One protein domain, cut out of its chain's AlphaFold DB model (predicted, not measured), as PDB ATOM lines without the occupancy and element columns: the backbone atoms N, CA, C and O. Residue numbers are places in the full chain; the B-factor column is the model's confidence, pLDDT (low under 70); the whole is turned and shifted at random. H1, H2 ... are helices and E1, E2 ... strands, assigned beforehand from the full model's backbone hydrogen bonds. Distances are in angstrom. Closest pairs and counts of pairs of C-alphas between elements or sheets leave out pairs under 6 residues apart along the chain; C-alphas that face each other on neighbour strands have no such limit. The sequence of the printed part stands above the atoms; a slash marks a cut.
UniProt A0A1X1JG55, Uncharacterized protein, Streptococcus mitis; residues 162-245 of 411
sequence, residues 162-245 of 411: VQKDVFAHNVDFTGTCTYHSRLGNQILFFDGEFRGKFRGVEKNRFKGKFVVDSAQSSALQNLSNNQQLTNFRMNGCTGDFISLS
ATOM      1  N   VAL A 162     -37.321 -15.684  62.862       96.38
ATOM      2  CA  VAL A 162     -37.263 -14.723  61.768       96.38
ATOM      3  C   VAL A 162     -35.801 -14.432  61.449       96.38
ATOM      4  O   VAL A 162     -35.011 -14.156  62.357       96.38
ATOM      5  N   GLN A 163     -35.452 -14.470  60.169       96.25
ATOM      6  CA  GLN A 163     -34.184 -13.974  59.653       96.25
ATOM      7  C   GLN A 163     -34.490 -12.945  58.567       96.25
ATOM      8  O   GLN A 163     -35.065 -13.285  57.536       96.25
ATOM      9  N   LYS A 164     -34.119 -11.693  58.839       95.88
ATOM     10  CA  LYS A 164     -34.386 -10.560  57.954       95.88
ATOM     11  C   LYS A 164     -33.281 -10.352  56.928       95.88
ATOM     12  O   LYS A 164     -32.153 -10.810  57.151       95.88
ATOM     13  N   ASP A 165     -33.623  -9.627  55.869       94.81
ATOM     14  CA  ASP A 165     -32.704  -9.072  54.871       94.81
ATOM     15  C   ASP A 165     -31.822 -10.145  54.212       94.81
ATOM     16  O   ASP A 165     -30.611  -9.994  54.027       94.81
ATOM     17  N   VAL A 166     -32.432 -11.282  53.876       95.56
ATOM     18  CA  VAL A 166     -31.745 -12.423  53.279       95.56
ATOM     19  C   VAL A 166     -31.768 -12.302  51.763       95.56
ATOM     20  O   VAL A 166     -32.817 -12.371  51.126       95.56
ATOM     21  N   PHE A 167     -30.582 -12.177  51.172       95.88
ATOM     22  CA  PHE A 167     -30.415 -12.126  49.724       95.88
ATOM     23  C   PHE A 167     -30.289 -13.533  49.125       95.88
ATOM     24  O   PHE A 167     -29.330 -14.254  49.422       95.88
ATOM     25  N   ALA A 168     -31.234 -13.914  48.268       94.25
ATOM     26  CA  ALA A 168     -31.238 -15.166  47.521       94.25
ATOM     27  C   ALA A 168     -30.314 -15.079  46.300       94.25
ATOM     28  O   ALA A 168     -30.533 -14.294  45.374       94.25
ATOM     29  N   HIS A 169     -29.285 -15.923  46.278       92.06
ATOM     30  CA  HIS A 169     -28.347 -16.037  45.172       92.06
ATOM     31  C   HIS A 169     -28.372 -17.468  44.642       92.06
ATOM     32  O   HIS A 169     -27.704 -18.347  45.183       92.06
ATOM     33  N   ASN A 170     -29.109 -17.708  43.556       91.06
ATOM     34  CA  ASN A 170     -29.245 -19.045  42.977       91.06
ATOM     35  C   ASN A 170     -29.846 -20.069  43.964       91.06
ATOM     36  O   ASN A 170     -29.184 -21.026  44.376       91.06
ATOM     37  N   VAL A 171     -31.101 -19.843  44.352       95.94
ATOM     38  CA  VAL A 171     -31.869 -20.706  45.257       95.94
ATOM     39  C   VAL A 171     -33.013 -21.360  44.495       95.94
ATOM     40  O   VAL A 171     -33.818 -20.672  43.881       95.94
ATOM     41  N   ASP A 172     -33.100 -22.680  44.554       97.12
ATOM     42  CA  ASP A 172     -34.216 -23.449  44.017       97.12
ATOM     43  C   ASP A 172     -35.279 -23.610  45.105       97.12
ATOM     44  O   ASP A 172     -34.977 -24.037  46.222       97.12
ATOM     45  N   PHE A 173     -36.517 -23.254  44.779       97.62
ATOM     46  CA  PHE A 173     -37.670 -23.369  45.660       97.62
ATOM     47  C   PHE A 173     -38.625 -24.464  45.186       97.62
ATOM     48  O   PHE A 173     -38.994 -24.519  44.011       97.62
ATOM     49  N   THR A 174     -39.084 -25.287  46.124       98.25
ATOM     50  CA  THR A 174     -40.177 -26.239  45.913       98.25
ATOM     51  C   THR A 174     -41.186 -26.097  47.045       98.25
ATOM     52  O   THR A 174     -40.833 -26.227  48.220       98.25
ATOM     53  N   GLY A 175     -42.443 -25.838  46.701       97.56
ATOM     54  CA  GLY A 175     -43.507 -25.593  47.668       97.56
ATOM     55  C   GLY A 175     -44.631 -24.742  47.095       97.56
ATOM     56  O   GLY A 175     -44.817 -24.660  45.882       97.56
ATOM     57  N   THR A 176     -45.379 -24.093  47.982       97.56
ATOM     58  CA  THR A 176     -46.522 -23.256  47.605       97.56
ATOM     59  C   THR A 176     -46.141 -21.782  47.645       97.56
ATOM     60  O   THR A 176     -45.549 -21.321  48.620       97.56
ATOM     61  N   CYS A 177     -46.510 -21.035  46.608       96.12
ATOM     62  CA  CYS A 177     -46.458 -19.579  46.594       96.12
ATOM     63  C   CYS A 177     -47.872 -19.015  46.768       96.12
ATOM     64  O   CYS A 177     -48.781 -19.341  46.003       96.12
ATOM     65  N   THR A 178     -48.059 -18.151  47.760       96.00
ATOM     66  CA  THR A 178     -49.271 -17.337  47.919       96.00
ATOM     67  C   THR A 178     -48.903 -15.866  47.879       96.00
ATOM     68  O   THR A 178     -47.734 -15.508  48.032       96.00
ATOM     69  N   TYR A 179     -49.876 -14.989  47.650       92.81
ATOM     70  CA  TYR A 179     -49.606 -13.560  47.679       92.81
ATOM     71  C   TYR A 179     -50.693 -12.761  48.377       92.81
ATOM     72  O   TYR A 179     -51.871 -13.117  48.370       92.81
ATOM     73  N   HIS A 180     -50.281 -11.626  48.936       90.12
ATOM     74  CA  HIS A 180     -51.178 -10.593  49.426       90.12
ATOM     75  C   HIS A 180     -50.872  -9.278  48.714       90.12
ATOM     76  O   HIS A 180     -49.731  -8.814  48.702       90.12
ATOM     77  N   SER A 181     -51.905  -8.673  48.132       86.44
ATOM     78  CA  SER A 181     -51.799  -7.379  47.462       86.44
ATOM     79  C   SER A 181     -52.207  -6.266  48.419       86.44
ATOM     80  O   SER A 181     -53.277  -6.324  49.028       86.44
ATOM     81  N   ARG A 182     -51.375  -5.231  48.544       73.88
ATOM     82  CA  ARG A 182     -51.707  -4.022  49.303       73.88
ATOM     83  C   ARG A 182     -51.179  -2.802  48.560       73.88
ATOM     84  O   ARG A 182     -49.985  -2.707  48.315       73.88
ATOM     85  N   LEU A 183     -52.073  -1.862  48.236       70.88
ATOM     86  CA  LEU A 183     -51.727  -0.579  47.602       70.88
ATOM     87  C   LEU A 183     -50.896  -0.728  46.307       70.88
ATOM     88  O   LEU A 183     -49.961   0.028  46.080       70.88
ATOM     89  N   GLY A 184     -51.217  -1.719  45.469       73.19
ATOM     90  CA  GLY A 184     -50.544  -1.948  44.182       73.19
ATOM     91  C   GLY A 184     -49.277  -2.811  44.248       73.19
ATOM     92  O   GLY A 184     -48.916  -3.396  43.232       73.19
ATOM     93  N   ASN A 185     -48.670  -2.990  45.426       79.06
ATOM     94  CA  ASN A 185     -47.563  -3.931  45.607       79.06
ATOM     95  C   ASN A 185     -48.083  -5.313  46.008       79.06
ATOM     96  O   ASN A 185     -48.970  -5.450  46.862       79.06
ATOM     97  N   GLN A 186     -47.506  -6.350  45.405       89.38
ATOM     98  CA  GLN A 186     -47.798  -7.743  45.715       89.38
ATOM     99  C   GLN A 186     -46.637  -8.331  46.526       89.38
ATOM    100  O   GLN A 186     -45.504  -8.418  46.048       89.38
ATOM    101  N   ILE A 187     -46.933  -8.736  47.761       93.75
ATOM    102  CA  ILE A 187     -45.992  -9.437  48.636       93.75
ATOM    103  C   ILE A 187     -46.224 -10.934  48.462       93.75
ATOM    104  O   ILE A 187     -47.338 -11.421  48.666       93.75
ATOM    105  N   LEU A 188     -45.166 -11.650  48.098       95.25
ATOM    106  CA  LEU A 188     -45.181 -13.088  47.876       95.25
ATOM    107  C   LEU A 188     -44.724 -13.829  49.130       95.25
ATOM    108  O   LEU A 188     -43.763 -13.428  49.788       95.25
ATOM    109  N   PHE A 189     -45.384 -14.944  49.416       96.75
ATOM    110  CA  PHE A 189     -45.091 -15.854  50.512       96.75
ATOM    111  C   PHE A 189     -44.776 -17.228  49.927       96.75
ATOM    112  O   PHE A 189     -45.660 -17.933  49.443       96.75
ATOM    113  N   PHE A 190     -43.508 -17.608  49.992       97.38
ATOM    114  CA  PHE A 190     -43.012 -18.913  49.577       97.38
ATOM    115  C   PHE A 190     -42.956 -19.826  50.802       97.38
ATOM    116  O   PHE A 190     -42.112 -19.627  51.676       97.38
ATOM    117  N   ASP A 191     -43.857 -20.804  50.895       97.81
ATOM    118  CA  ASP A 191     -43.880 -21.809  51.964       97.81
ATOM    119  C   ASP A 191     -43.422 -23.162  51.421       97.81
ATOM    120  O   ASP A 191     -44.077 -23.770  50.569       97.81
ATOM    121  N   GLY A 192     -42.267 -23.625  51.888       97.19
ATOM    122  CA  GLY A 192     -41.695 -24.869  51.406       97.19
ATOM    123  C   GLY A 192     -40.206 -24.987  51.668       97.19
ATOM    124  O   GLY A 192     -39.695 -24.646  52.740       97.19
ATOM    125  N   GLU A 193     -39.519 -25.545  50.685       97.38
ATOM    126  CA  GLU A 193     -38.116 -25.899  50.756       97.38
ATOM    127  C   GLU A 193     -37.280 -25.057  49.803       97.38
ATOM    128  O   GLU A 193     -37.634 -24.875  48.642       97.38
ATOM    129  N   PHE A 194     -36.136 -24.601  50.301       97.44
ATOM    130  CA  PHE A 194     -35.180 -23.770  49.585       97.44
ATOM    131  C   PHE A 194     -33.842 -24.496  49.546       97.44
ATOM    132  O   PHE A 194     -33.311 -24.863  50.596       97.44
ATOM    133  N   ARG A 195     -33.272 -24.694  48.360       97.00
ATOM    134  CA  ARG A 195     -31.950 -25.302  48.173       97.00
ATOM    135  C   ARG A 195     -31.075 -24.375  47.360       97.00
ATOM    136  O   ARG A 195     -31.373 -24.081  46.214       97.00
ATOM    137  N   GLY A 196     -29.965 -23.930  47.923       94.62
ATOM    138  CA  GLY A 196     -29.067 -23.040  47.202       94.62
ATOM    139  C   GLY A 196     -28.285 -22.144  48.131       94.62
ATOM    140  O   GLY A 196     -28.047 -22.489  49.287       94.62
ATOM    141  N   LYS A 197     -27.841 -21.007  47.604       93.44
ATOM    142  CA  LYS A 197     -26.966 -20.092  48.330       93.44
ATOM    143  C   LYS A 197     -27.716 -18.815  48.699       93.44
ATOM    144  O   LYS A 197     -28.143 -18.049  47.847       93.44
ATOM    145  N   PHE A 198     -27.820 -18.541  49.990       93.12
ATOM    146  CA  PHE A 198     -28.150 -17.198  50.459       93.12
ATOM    147  C   PHE A 198     -26.851 -16.429  50.724       93.12
ATOM    148  O   PHE A 198     -25.828 -17.024  51.071       93.12
ATOM    149  N   ARG A 199     -26.841 -15.108  50.524       88.56
ATOM    150  CA  ARG A 199     -25.634 -14.296  50.748       88.56
ATOM    151  C   ARG A 199     -25.145 -14.457  52.186       88.56
ATOM    152  O   ARG A 199     -25.917 -14.329  53.126       88.56
ATOM    153  N   GLY A 200     -23.844 -14.701  52.341       82.44
ATOM    154  CA  GLY A 200     -23.222 -14.897  53.653       82.44
ATOM    155  C   GLY A 200     -23.403 -16.299  54.242       82.44
ATOM    156  O   GLY A 200     -22.885 -16.548  55.325       82.44
ATOM    157  N   VAL A 201     -24.071 -17.216  53.535       86.00
ATOM    158  CA  VAL A 201     -24.211 -18.621  53.940       86.00
ATOM    159  C   VAL A 201     -23.688 -19.537  52.832       86.00
ATOM    160  O   VAL A 201     -23.766 -19.216  51.644       86.00
ATOM    161  N   GLU A 202     -23.111 -20.675  53.214       87.44
ATOM    162  CA  GLU A 202     -22.757 -21.740  52.269       87.44
ATOM    163  C   GLU A 202     -24.013 -22.302  51.577       87.44
ATOM    164  O   GLU A 202     -25.142 -22.086  52.026       87.44
ATOM    165  N   LYS A 203     -23.829 -23.014  50.458       94.00
ATOM    166  CA  LYS A 203     -24.944 -23.678  49.772       94.00
ATOM    167  C   LYS A 203     -25.585 -24.680  50.733       94.00
ATOM    168  O   LYS A 203     -24.902 -25.576  51.218       94.00
ATOM    169  N   ASN A 204     -26.877 -24.529  51.000       95.31
ATOM    170  CA  ASN A 204     -27.567 -25.334  52.000       95.31
ATOM    171  C   ASN A 204     -29.055 -25.517  51.644       95.31
ATOM    172  O   ASN A 204     -29.568 -24.926  50.689       95.31
ATOM    173  N   ARG A 205     -29.736 -26.357  52.424       95.50
ATOM    174  CA  ARG A 205     -31.179 -26.580  52.415       95.50
ATOM    175  C   ARG A 205     -31.822 -25.832  53.584       95.50
ATOM    176  O   ARG A 205     -31.327 -25.909  54.704       95.50
ATOM    177  N   PHE A 206     -32.949 -25.172  53.350       96.19
ATOM    178  CA  PHE A 206     -33.768 -24.516  54.371       96.19
ATOM    179  C   PHE A 206     -35.228 -24.922  54.190       96.19
ATOM    180  O   PHE A 206     -35.670 -25.157  53.065       96.19
ATOM    181  N   LYS A 207     -35.989 -24.982  55.285       94.94
ATOM    182  CA  LYS A 207     -37.441 -25.182  55.242       94.94
ATOM    183  C   LYS A 207     -38.138 -24.087  56.037       94.94
ATOM    184  O   LYS A 207     -37.780 -23.834  57.187       94.94
ATOM    185  N   GLY A 208     -39.144 -23.456  55.443       95.56
ATOM    186  CA  GLY A 208     -39.881 -22.395  56.113       95.56
ATOM    187  C   GLY A 208     -40.687 -21.517  55.172       95.56
ATOM    188  O   GLY A 208     -40.956 -21.884  54.033       95.56
ATOM    189  N   LYS A 209     -41.037 -20.334  55.682       97.50
ATOM    190  CA  LYS A 209     -41.756 -19.292  54.945       97.50
ATOM    191  C   LYS A 209     -40.824 -18.133  54.624       97.50
ATOM    192  O   LYS A 209     -40.289 -17.533  55.561       97.50
ATOM    193  N   PHE A 210     -40.651 -17.829  53.344       97.06
ATOM    194  CA  PHE A 210     -39.847 -16.718  52.838       97.06
ATOM    195  C   PHE A 210     -40.742 -15.674  52.169       97.06
ATOM    196  O   PHE A 210     -41.582 -16.013  51.338       97.06
ATOM    197  N   VAL A 211     -40.571 -14.415  52.551       96.69
ATOM    198  CA  VAL A 211     -41.400 -13.292  52.116       96.69
ATOM    199  C   VAL A 211     -40.568 -12.363  51.255       96.69
ATOM    200  O   VAL A 211     -39.494 -11.940  51.673       96.69
ATOM    201  N   VAL A 212     -41.060 -12.031  50.066       95.38
ATOM    202  CA  VAL A 212     -40.350 -11.171  49.112       95.38
ATOM    203  C   VAL A 212     -41.334 -10.281  48.361       95.38
ATOM    204  O   VAL A 212     -42.470 -10.673  48.096       95.38
ATOM    205  N   ASP A 213     -40.899  -9.070  48.026       93.56
ATOM    206  CA  ASP A 213     -41.672  -8.174  47.166       93.56
ATOM    207  C   ASP A 213     -41.572  -8.646  45.706       93.56
ATOM    208  O   ASP A 213     -40.470  -8.806  45.170       93.56
ATOM    209  N   SER A 214     -42.722  -8.869  45.064       91.00
ATOM    210  CA  SER A 214     -42.802  -9.250  43.648       91.00
ATOM    211  C   SER A 214     -42.114  -8.243  42.719       91.00
ATOM    212  O   SER A 214     -41.572  -8.646  41.693       91.00
ATOM    213  N   ALA A 215     -42.056  -6.957  43.086       90.38
ATOM    214  CA  ALA A 215     -41.451  -5.898  42.277       90.38
ATOM    215  C   ALA A 215     -39.943  -6.084  42.033       90.38
ATOM    216  O   ALA A 215     -39.377  -5.443  41.150       90.38
ATOM    217  N   GLN A 216     -39.282  -6.970  42.784       91.19
ATOM    218  CA  GLN A 216     -37.846  -7.214  42.653       91.19
ATOM    219  C   GLN A 216     -37.462  -8.034  41.410       91.19
ATOM    220  O   GLN A 216     -36.284  -8.071  41.059       91.19
ATOM    221  N   SER A 217     -38.405  -8.720  40.748       87.69
ATOM    222  CA  SER A 217     -38.117  -9.493  39.531       87.69
ATOM    223  C   SER A 217     -39.372  -9.793  38.713       87.69
ATOM    224  O   SER A 217     -40.389 -10.215  39.257       87.69
ATOM    225  N   SER A 218     -39.277  -9.700  37.385       86.00
ATOM    226  CA  SER A 218     -40.363 -10.085  36.468       86.00
ATOM    227  C   SER A 218     -40.799 -11.544  36.647       86.00
ATOM    228  O   SER A 218     -41.974 -11.863  36.499       86.00
ATOM    229  N   ALA A 219     -39.877 -12.439  37.026       87.69
ATOM    230  CA  ALA A 219     -40.208 -13.839  37.305       87.69
ATOM    231  C   ALA A 219     -41.113 -13.997  38.539       87.69
ATOM    232  O   ALA A 219     -41.895 -14.940  38.602       87.69
ATOM    233  N   LEU A 220     -41.013 -13.079  39.506       89.75
ATOM    234  CA  LEU A 220     -41.847 -13.060  40.705       89.75
ATOM    235  C   LEU A 220     -43.234 -12.464  40.415       89.75
ATOM    236  O   LEU A 220     -44.225 -12.984  40.914       89.75
ATOM    237  N   GLN A 221     -43.316 -11.430  39.573       88.25
ATOM    238  CA  GLN A 221     -44.585 -10.791  39.179       88.25
ATOM    239  C   GLN A 221     -45.539 -11.733  38.430       88.25
ATOM    240  O   GLN A 221     -46.753 -11.573  38.507       88.25
ATOM    241  N   ASN A 222     -45.000 -12.728  37.720       88.44
ATOM    242  CA  ASN A 222     -45.789 -13.680  36.934       88.44
ATOM    243  C   ASN A 222     -46.376 -14.839  37.764       88.44
ATOM    244  O   ASN A 222     -47.001 -15.739  37.201       88.44
ATOM    245  N   LEU A 223     -46.160 -14.861  39.083       90.81
ATOM    246  CA  LEU A 223     -46.653 -15.930  39.950       90.81
ATOM    247  C   LEU A 223     -48.126 -15.729  40.322       90.81
ATOM    248  O   LEU A 223     -48.573 -14.638  40.676       90.81
ATOM    249  N   SER A 224     -48.880 -16.824  40.271       88.44
ATOM    250  CA  SER A 224     -50.302 -16.862  40.621       88.44
ATOM    251  C   SER A 224     -50.516 -17.170  42.105       88.44
ATOM    252  O   SER A 224     -49.642 -17.717  42.781       88.44
ATOM    253  N   ASN A 225     -51.697 -16.837  42.635       90.88
ATOM    254  CA  ASN A 225     -52.020 -17.133  44.030       90.88
ATOM    255  C   ASN A 225     -52.207 -18.643  44.220       90.88
ATOM    256  O   ASN A 225     -52.809 -19.293  43.369       90.88
ATOM    257  N   ASN A 226     -51.750 -19.186  45.352       92.62
ATOM    258  CA  ASN A 226     -51.777 -20.623  45.662       92.62
ATOM    259  C   ASN A 226     -51.096 -21.510  44.600       92.62
ATOM    260  O   ASN A 226     -51.468 -22.670  44.416       92.62
ATOM    261  N   GLN A 227     -50.087 -20.990  43.901       94.31
ATOM    262  CA  GLN A 227     -49.370 -21.742  42.878       94.31
ATOM    263  C   GLN A 227     -48.418 -22.762  43.514       94.31
ATOM    264  O   GLN A 227     -47.582 -22.415  44.348       94.31
ATOM    265  N   GLN A 228     -48.505 -24.020  43.077       96.69
ATOM    266  CA  GLN A 228     -47.495 -25.034  43.384       96.69
ATOM    267  C   GLN A 228     -46.291 -24.858  42.463       96.69
ATOM    268  O   GLN A 228     -46.428 -24.792  41.241       96.69
ATOM    269  N   LEU A 229     -45.107 -24.789  43.056       96.31
ATOM    270  CA  LEU A 229     -43.846 -24.581  42.363       96.31
ATOM    271  C   LEU A 229     -42.906 -25.745  42.652       96.31
ATOM    272  O   LEU A 229     -42.764 -26.182  43.792       96.31
ATOM    273  N   THR A 230     -42.238 -26.224  41.607       96.06
ATOM    274  CA  THR A 230     -41.191 -27.244  41.706       96.06
ATOM    275  C   THR A 230     -39.927 -26.704  41.060       96.06
ATOM    276  O   THR A 230     -39.958 -26.319  39.893       96.06
ATOM    277  N   ASN A 231     -38.824 -26.669  41.813       93.38
ATOM    278  CA  ASN A 231     -37.528 -26.140  41.374       93.38
ATOM    279  C   ASN A 231     -37.601 -24.716  40.779       93.38
ATOM    280  O   ASN A 231     -36.891 -24.389  39.829       93.38
ATOM    281  N   PHE A 232     -38.462 -23.855  41.330       95.94
ATOM    282  CA  PHE A 232     -38.543 -22.453  40.927       95.94
ATOM    283  C   PHE A 232     -37.253 -21.722  41.306       95.94
ATOM    284  O   PHE A 232     -36.870 -21.683  42.476       95.94
ATOM    285  N   ARG A 233     -36.577 -21.137  40.316       94.75
ATOM    286  CA  ARG A 233     -35.282 -20.483  40.513       94.75
ATOM    287  C   ARG A 233     -35.456 -19.058  41.033       94.75
ATOM    288  O   ARG A 233     -35.831 -18.156  40.291       94.75
ATOM    289  N   MET A 234     -35.084 -18.838  42.285       91.94
ATOM    290  CA  MET A 234     -34.973 -17.523  42.910       91.94
ATOM    291  C   MET A 234     -33.539 -17.004  42.790       91.94
ATOM    292  O   MET A 234     -32.585 -17.631  43.263       91.94
ATOM    293  N   ASN A 235     -33.364 -15.842  42.166       91.69
ATOM    294  CA  ASN A 235     -32.055 -15.215  42.038       91.69
ATOM    295  C   ASN A 235     -32.171 -13.691  42.049       91.69
ATOM    296  O   ASN A 235     -32.992 -13.132  41.327       91.69
ATOM    297  N   GLY A 236     -31.319 -13.032  42.836       91.38
ATOM    298  CA  GLY A 236     -31.215 -11.574  42.843       91.38
ATOM    299  C   GLY A 236     -32.305 -10.855  43.636       91.38
ATOM    300  O   GLY A 236     -32.502  -9.667  43.413       91.38
ATOM    301  N   CYS A 237     -32.997 -11.537  44.551       93.62
ATOM    302  CA  CYS A 237     -34.020 -10.929  45.400       93.62
ATOM    303  C   CYS A 237     -33.642 -10.977  46.886       93.62
ATOM    304  O   CYS A 237     -32.964 -11.897  47.350       93.62
ATOM    305  N   THR A 238     -34.089  -9.973  47.631       96.31
ATOM    306  CA  THR A 238     -33.945  -9.858  49.082       96.31
ATOM    307  C   THR A 238     -35.301 -10.047  49.733       96.31
ATOM    308  O   THR A 238     -36.285  -9.424  49.332       96.31
ATOM    309  N   GLY A 239     -35.351 -10.878  50.762       95.50
ATOM    310  CA  GLY A 239     -36.571 -11.122  51.508       95.50
ATOM    311  C   GLY A 239     -36.301 -11.585  52.926       95.50
ATOM    312  O   GLY A 239     -35.154 -11.701  53.363       95.50
ATOM    313  N   ASP A 240     -37.381 -11.886  53.629       97.25
ATOM    314  CA  ASP A 240     -37.348 -12.272  55.028       97.25
ATOM    315  C   ASP A 240     -37.831 -13.706  55.188       97.25
ATOM    316  O   ASP A 240     -38.934 -14.069  54.778       97.25
ATOM    317  N   PHE A 241     -37.049 -14.526  55.878       97.38
ATOM    318  CA  PHE A 241     -37.592 -15.746  56.446       97.38
ATOM    319  C   PHE A 241     -38.388 -15.400  57.699       97.38
ATOM    320  O   PHE A 241     -37.828 -14.858  58.648       97.38
ATOM    321  N   ILE A 242     -39.669 -15.761  57.742       96.19
ATOM    322  CA  ILE A 242     -40.557 -15.464  58.881       96.19
ATOM    323  C   ILE A 242     -40.870 -16.689  59.750       96.19
ATOM    324  O   ILE A 242     -41.452 -16.557  60.824       96.19
ATOM    325  N   SER A 243     -40.503 -17.888  59.292       95.25
ATOM    326  CA  SER A 243     -40.759 -19.138  60.012       95.25
ATOM    327  C   SER A 243     -39.673 -20.173  59.729       95.25
ATOM    328  O   SER A 243     -39.864 -21.087  58.931       95.25
ATOM    329  N   LEU A 244     -38.515 -20.018  60.371       96.44
ATOM    330  CA  LEU A 244     -37.428 -21.000  60.346       96.44
ATOM    331  C   LEU A 244     -37.465 -21.920  61.560       96.44
ATOM    332  O   LEU A 244     -37.869 -21.524  62.658       96.44
ATOM    333  N   SER A 245     -36.972 -23.140  61.360       96.81
ATOM    334  CA  SER A 245     -36.537 -24.002  62.455       96.81
ATOM    335  C   SER A 245     -35.309 -23.405  63.160       96.81
ATOM    336  O   SER A 245     -34.596 -22.569  62.595       96.81
TER     337      SER A 245
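This is residues 162 to 245 of the 411 residues of an uncharacterized protein of Streptococcus mitis (UniProt A0A1X1JG55). Five curving strands make a small, partly open barrel: E1, E2, E3 and E5 pair round in a ring, and E4 extends the wall along E1. The short helix H1 only grazes this sheet. The printed part has 84 residues in the order E1, E2, E3, H1, E4, E5; its neighbour strands are antiparallel and its class is mostly strand. It is compact, with a radius of gyration of the C-alphas of 11.6 A, and spans 35 by 23 by 23 A, only just elongated.

E1, residues 162 to 182, bends by 129 degrees at residue 175. E2, residues 185 to 198, forms a hairpin with it; N 174 and O 193 are 2.9 A apart, within hydrogen-bond range. E3, residues 204 to 213, completes the meander, each strand the antiparallel neighbour of the one before, with N 190 and O 210 at 2.8 A. H1, residues 218 to 221, is too short for an O i to N i+4 pair; its one O i to N i+3 pair is within range. E4, residues 227 to 234, is the edge strand, with N 173 of E1 and O 232 at 2.8 A. E3 and E4 are apart. E5, residues 237 to 244, has N 163 of E1 and O 241 at 2.8 A, and N 211 of E3 and O 240 at 2.8 A. E4 and E5 lie on the other side of E1 from E2.

E1 begins at C-alpha 162 (-37.263, -14.723, 61.768) and measures 21.9 A; E2 measures 24.0 A, E3 22.7 A, H1 5.1 A and E4 15.0 A. E5, 18.3 A, ends at C-alpha 244 (-37.428, -21.000, 60.346).

The C-alphas of Leu 183 and Glu 202, 36.2 A, are the two farthest apart. The printed part has no cut, its links are tight, and no printed residue is under 70 in pLDDT.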